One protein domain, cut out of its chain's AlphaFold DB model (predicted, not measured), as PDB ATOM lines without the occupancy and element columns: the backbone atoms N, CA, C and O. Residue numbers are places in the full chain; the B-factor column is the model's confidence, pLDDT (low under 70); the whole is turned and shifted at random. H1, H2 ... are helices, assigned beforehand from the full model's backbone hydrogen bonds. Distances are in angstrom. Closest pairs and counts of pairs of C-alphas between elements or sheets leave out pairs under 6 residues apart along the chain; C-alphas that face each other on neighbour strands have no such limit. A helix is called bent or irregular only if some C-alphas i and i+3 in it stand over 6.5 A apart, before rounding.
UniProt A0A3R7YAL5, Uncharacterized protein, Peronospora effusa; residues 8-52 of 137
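Overview. This is residues 8 to 52 of the 137 residues of an uncharacterized protein of Peronospora effusa (UniProt A0A3R7YAL5). A straight helix, H1, stands at one end of an elongated shape, and a long stretch with no named element leads away from it, makes a wide loop at the other end through residues 31 to 40 and folds back to a short second helix, H2. The two helices have no contact with each other, and the link between them makes much of the shape's length. The printed part has 45 residues with two named helices, H1 then H2, and no named strand; the class is all helix, though under half of the residues, 18 of 45, are in named elements. The whole is only just loose, close to compact, with a radius of gyration of the C-alphas of 11.6 A, and its C-alphas span 30 by 19 by 14 A.

Arrangement. H1, residues 8 to 19, and H2, residues 46 to 51, are apart, with no C-alpha of the one within 8 A of the other. A long link of 26 residues, 20 to 45, joins them. In H1 and H2 every O i to N i+4 pair is within hydrogen-bond range. Neither helix is bent.

Along the chain. H1 begins at C-alpha 8, at (-20.310, 33.749, 48.520), and ends at C-alpha 19, at (-32.211, 42.914, 41.919), 16.4 A from first to last C-alpha. H2 runs from Gly 46 to Tyr 51, 8.4 A from first to last C-alpha, and ends at C-alpha 51, at (-14.936, 43.284, 35.525).

Size, cuts and confidence. The two C-alphas farthest apart, those of Leu 10 and Thr 39, are 31.1 A apart. The C-alphas of the first and last printed residues, Lys 8 and Gly 52, are 20.1 A apart. The printed part has no cut. The mean pLDDT of the printed part is 93.7, and no printed residue is under 70.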
ATOM      1  N   LYS A   8     -20.316  32.935  49.736       97.62
ATOM      2  CA  LYS A   8     -20.310  33.749  48.520       97.62
ATOM      3  C   LYS A   8     -21.358  33.282  47.506       97.62
ATOM      4  O   LYS A   8     -22.003  34.127  46.898       97.62
ATOM      5  N   ASN A   9     -21.548  31.972  47.346       98.12
ATOM      6  CA  ASN A   9     -22.549  31.422  46.432       98.12
ATOM      7  C   ASN A   9     -23.978  31.765  46.888       98.12
ATOM      8  O   ASN A   9     -24.783  32.242  46.093       98.12
ATOM      9  N   LEU A  10     -24.267  31.622  48.186       97.62
ATOM     10  CA  LEU A  10     -25.565  32.018  48.751       97.62
ATOM     11  C   LEU A  10     -25.805  33.532  48.640       97.62
ATOM     12  O   LEU A  10     -26.894  33.965  48.266       97.62
ATOM     13  N   SER A  11     -24.774  34.342  48.903       98.19
ATOM     14  CA  SER A  11     -24.817  35.797  48.711       98.19
ATOM     15  C   SER A  11     -25.098  36.165  47.251       98.19
ATOM     16  O   SER A  11     -25.928  37.031  46.987       98.19
ATOM     17  N   HIS A  12     -24.469  35.478  46.290       98.50
ATOM     18  CA  HIS A  12     -24.716  35.693  44.861       98.50
ATOM     19  C   HIS A  12     -26.177  35.433  44.496       98.50
ATOM     20  O   HIS A  12     -26.810  36.257  43.840       98.50
ATOM     21  N   PHE A  13     -26.727  34.317  44.968       97.06
ATOM     22  CA  PHE A  13     -28.121  33.971  44.723       97.06
ATOM     23  C   PHE A  13     -29.068  35.047  45.276       97.06
ATOM     24  O   PHE A  13     -29.934  35.549  44.561       97.06
ATOM     25  N   ALA A  14     -28.823  35.510  46.507       97.88
ATOM     26  CA  ALA A  14     -29.586  36.598  47.112       97.88
ATOM     27  C   ALA A  14     -29.456  37.933  46.351       97.88
ATOM     28  O   ALA A  14     -30.422  38.690  46.279       97.88
ATOM     29  N   GLN A  15     -28.286  38.241  45.776       98.19
ATOM     30  CA  GLN A  15     -28.093  39.436  44.944       98.19
ATOM     31  C   GLN A  15     -28.970  39.401  43.687       98.19
ATOM     32  O   GLN A  15     -29.588  40.415  43.365       98.19
ATOM     33  N   ASN A  16     -29.041  38.250  43.012       97.06
ATOM     34  CA  ASN A  16     -29.869  38.076  41.818       97.06
ATOM     35  C   ASN A  16     -31.364  38.196  42.148       97.06
ATOM     36  O   ASN A  16     -32.055  38.947  41.466       97.06
ATOM     37  N   ILE A  17     -31.830  37.574  43.242       96.25
ATOM     38  CA  ILE A  17     -33.223  37.692  43.713       96.25
ATOM     39  C   ILE A  17     -33.577  39.150  44.025       96.25
ATOM     40  O   ILE A  17     -34.580  39.668  43.550       96.25
ATOM     41  N   ARG A  18     -32.746  39.843  44.815       97.19
ATOM     42  CA  ARG A  18     -33.037  41.218  45.261       97.19
ATOM     43  C   ARG A  18     -33.068  42.235  44.127       97.19
ATOM     44  O   ARG A  18     -33.724  43.261  44.268       97.19
ATOM     45  N   LYS A  19     -32.298  42.002  43.063       95.69
ATOM     46  CA  LYS A  19     -32.211  42.914  41.919       95.69
ATOM     47  C   LYS A  19     -33.082  42.498  40.733       95.69
ATOM     48  O   LYS A  19     -33.145  43.273  39.789       95.69
ATOM     49  N   ASP A  20     -33.711  41.323  40.778       95.38
ATOM     50  CA  ASP A  20     -34.381  40.690  39.632       95.38
ATOM     51  C   ASP A  20     -33.470  40.658  38.387       95.38
ATOM     52  O   ASP A  20     -33.779  41.185  37.321       95.38
ATOM     53  N   THR A  21     -32.258  40.110  38.556       95.25
ATOM     54  CA  THR A  21     -31.258  40.038  37.476       95.25
ATOM     55  C   THR A  21     -30.627  38.662  37.372       95.25
ATOM     56  O   THR A  21     -30.532  37.935  38.357       95.25
ATOM     57  N   PHE A  22     -30.099  38.349  36.188       96.75
ATOM     58  CA  PHE A  22     -29.211  37.215  35.966       96.75
ATOM     59  C   PHE A  22     -27.818  37.726  35.581       96.75
ATOM     60  O   PHE A  22     -27.513  37.971  34.410       96.75
ATOM     61  N   SER A  23     -26.982  37.972  36.592       97.50
ATOM     62  CA  SER A  23     -25.672  38.612  36.422       97.50
ATOM     63  C   SER A  23     -24.575  37.958  37.257       97.50
ATOM     64  O   SER A  23     -24.835  37.132  38.136       97.50
ATOM     65  N   ALA A  24     -23.320  38.300  36.963       98.06
ATOM     66  CA  ALA A  24     -22.174  37.841  37.740       98.06
ATOM     67  C   ALA A  24     -22.191  38.396  39.187       98.06
ATOM     68  O   ALA A  24     -22.931  39.321  39.511       98.06
ATOM     69  N   TYR A  25     -21.374  37.826  40.079       98.06
ATOM     70  CA  TYR A  25     -21.342  38.234  41.489       98.06
ATOM     71  C   TYR A  25     -20.993  39.715  41.658       98.06
ATOM     72  O   TYR A  25     -19.975  40.183  41.154       98.06
ATOM     73  N   ASN A  26     -21.783  40.444  42.441       97.38
ATOM     74  CA  ASN A  26     -21.491  41.831  42.765       97.38
ATOM     75  C   ASN A  26     -20.523  41.901  43.958       97.38
ATOM     76  O   ASN A  26     -20.888  41.602  45.094       97.38
ATOM     77  N   TYR A  27     -19.290  42.331  43.702       96.25
ATOM     78  CA  TYR A  27     -18.250  42.553  44.710       96.25
ATOM     79  C   TYR A  27     -18.367  43.909  45.421       96.25
ATOM     80  O   TYR A  27     -17.588  44.195  46.328       96.25
ATOM     81  N   GLY A  28     -19.325  44.740  45.015       93.44
ATOM     82  CA  GLY A  28     -19.525  46.077  45.543       93.44
ATOM     83  C   GLY A  28     -18.580  47.114  44.937       93.44
ATOM     84  O   GLY A  28     -17.536  46.813  44.347       93.44
ATOM     85  N   CYS A  29     -18.989  48.369  45.079       93.06
ATOM     86  CA  CYS A  29     -18.210  49.531  44.692       93.06
ATOM     87  C   CYS A  29     -18.658  50.729  45.527       93.06
ATOM     88  O   CYS A  29     -19.828  51.099  45.468       93.06
ATOM     89  N   SER A  30     -17.741  51.316  46.295       91.75
ATOM     90  CA  SER A  30     -18.044  52.437  47.200       91.75
ATOM     91  C   SER A  30     -17.741  53.808  46.589       91.75
ATOM     92  O   SER A  30     -17.883  54.829  47.252       91.75
ATOM     93  N   CYS A  31     -17.292  53.847  45.335       87.88
ATOM     94  CA  CYS A  31     -16.997  55.090  44.633       87.88
ATOM     95  C   CYS A  31     -18.268  55.814  44.174       87.88
ATOM     96  O   CYS A  31     -19.287  55.192  43.867       87.88
ATOM     97  N   LEU A  32     -18.171  57.139  44.051       87.19
ATOM     98  CA  LEU A  32     -19.216  57.968  43.460       87.19
ATOM     99  C   LEU A  32     -19.367  57.631  41.971       87.19
ATOM    100  O   LEU A  32     -18.447  57.850  41.189       87.19
ATOM    101  N   ARG A  33     -20.545  57.138  41.572       86.94
ATOM    102  CA  ARG A  33     -20.863  56.764  40.177       86.94
ATOM    103  C   ARG A  33     -20.883  57.939  39.193       86.94
ATOM    104  O   ARG A  33     -20.889  57.709  37.992       86.94
ATOM    105  N   VAL A  34     -20.928  59.174  39.701       87.75
ATOM    106  CA  VAL A  34     -20.857  60.405  38.893       87.75
ATOM    107  C   VAL A  34     -19.460  60.586  38.284       87.75
ATOM    108  O   VAL A  34     -19.313  61.247  37.264       87.75
ATOM    109  N   LEU A  35     -18.435  59.985  38.894       86.31
ATOM    110  CA  LEU A  35     -17.070  60.004  38.383       86.31
ATOM    111  C   LEU A  35     -16.820  58.799  37.473       86.31
ATOM    112  O   LEU A  35     -17.374  57.717  37.678       86.31
ATOM    113  N   GLU A  36     -15.936  58.967  36.492       87.44
ATOM    114  CA  GLU A  36     -15.520  57.866  35.629       87.44
ATOM    115  C   GLU A  36     -14.913  56.715  36.434       87.44
ATOM    116  O   GLU A  36     -14.140  56.912  37.379       87.44
ATOM    117  N   ILE A  37     -15.181  55.480  36.009       87.69
ATOM    118  CA  ILE A  37     -14.656  54.299  36.696       87.69
ATOM    119  C   ILE A  37     -13.126  54.263  36.735       87.69
ATOM    120  O   ILE A  37     -12.549  53.732  37.684       87.69
ATOM    121  N   SER A  38     -12.463  54.852  35.735       87.44
ATOM    122  CA  SER A  38     -11.007  55.013  35.638       87.44
ATOM    123  C   SER A  38     -10.424  55.640  36.910       87.44
ATOM    124  O   SER A  38      -9.429  55.139  37.433       87.44
ATOM    125  N   THR A  39     -11.124  56.621  37.484       89.88
ATOM    126  CA  THR A  39     -10.711  57.386  38.672       89.88
ATOM    127  C   THR A  39     -10.946  56.660  39.999       89.88
ATOM    128  O   THR A  39     -10.310  56.968  41.003       89.88
ATOM    129  N   CYS A  40     -11.820  55.651  40.020       86.75
ATOM    130  CA  CYS A  40     -12.127  54.883  41.222       86.75
ATOM    131  C   CYS A  40     -11.017  53.856  41.539       86.75
ATOM    132  O   CYS A  40     -10.759  52.970  40.720       86.75
ATOM    133  N   PRO A  41     -10.359  53.886  42.710       89.44
ATOM    134  CA  PRO A  41      -9.339  52.893  43.038       89.44
ATOM    135  C   PRO A  41      -9.934  51.483  43.152       89.44
ATOM    136  O   PRO A  41     -10.973  51.284  43.781       89.44
ATOM    137  N   THR A  42      -9.247  50.473  42.610       88.56
ATOM    138  CA  THR A  42      -9.686  49.061  42.666       88.56
ATOM    139  C   THR A  42      -9.862  48.549  44.097       88.56
ATOM    140  O   THR A  42     -10.737  47.726  44.347       88.56
ATOM    141  N   ARG A  43      -9.110  49.097  45.064       90.38
ATOM    142  CA  ARG A  43      -9.259  48.798  46.500       90.38
ATOM    143  C   ARG A  43     -10.643  49.155  47.060       90.38
ATOM    144  O   ARG A  43     -11.101  48.489  47.980       90.38
ATOM    145  N   PHE A  44     -11.307  50.174  46.510       90.19
ATOM    146  CA  PHE A  44     -12.648  50.612  46.927       90.19
ATOM    147  C   PHE A  44     -13.761  50.105  45.996       90.19
ATOM    148  O   PHE A  44     -14.937  50.412  46.201       90.19
ATOM    149  N   CYS A  45     -13.406  49.329  44.968       93.69
ATOM    150  CA  CYS A  45     -14.348  48.830  43.979       93.69
ATOM    151  C   CYS A  45     -13.947  47.455  43.459       93.69
ATOM    152  O   CYS A  45     -13.207  47.317  42.480       93.69
ATOM    153  N   GLY A  46     -14.495  46.421  44.099       95.19
ATOM    154  CA  GLY A  46     -14.252  45.038  43.711       95.19
ATOM    155  C   GLY A  46     -14.786  44.716  42.314       95.19
ATOM    156  O   GLY A  46     -14.149  43.959  41.584       95.19
ATOM    157  N   ASN A  47     -15.893  45.339  41.889       96.19
ATOM    158  CA  ASN A  47     -16.406  45.152  40.526       96.19
ATOM    159  C   ASN A  47     -15.448  45.707  39.471       96.19
ATOM    160  O   ASN A  47     -15.207  45.038  38.472       96.19
ATOM    161  N   LYS A  48     -14.813  46.863  39.716       94.94
ATOM    162  CA  LYS A  48     -13.766  47.377  38.824       94.94
ATOM    163  C   LYS A  48     -12.598  46.398  38.748       94.94
ATOM    164  O   LYS A  48     -12.138  46.091  37.656       94.94
ATOM    165  N   ALA A  49     -12.147  45.887  39.893       94.56
ATOM    166  CA  ALA A  49     -11.045  44.930  39.937       94.56
ATOM    167  C   ALA A  49     -11.360  43.624  39.183       94.56
ATOM    168  O   ALA A  49     -10.459  43.021  38.608       94.56
ATOM    169  N   LYS A  50     -12.626  43.181  39.182       96.50
ATOM    170  CA  LYS A  50     -13.031  41.910  38.568       96.50
ATOM    171  C   LYS A  50     -13.505  42.028  37.116       96.50
ATOM    172  O   LYS A  50     -13.270  41.107  36.341       96.50
ATOM    173  N   TYR A  51     -14.189  43.116  36.776       95.94
ATOM    174  CA  TYR A  51     -14.936  43.284  35.525       95.94
ATOM    175  C   TYR A  51     -14.577  44.562  34.761       95.94
ATOM    176  O   TYR A  51     -14.961  44.702  33.607       95.94
ATOM    177  N   GLY A  52     -13.885  45.512  35.394       94.44
ATOM    178  CA  GLY A  52     -13.648  46.832  34.806       94.44
ATOM    179  C   GLY A  52     -14.906  47.705  34.707       94.44
ATOM    180  O   GLY A  52     -14.888  48.699  33.991       94.44
TER     181      GLY A  52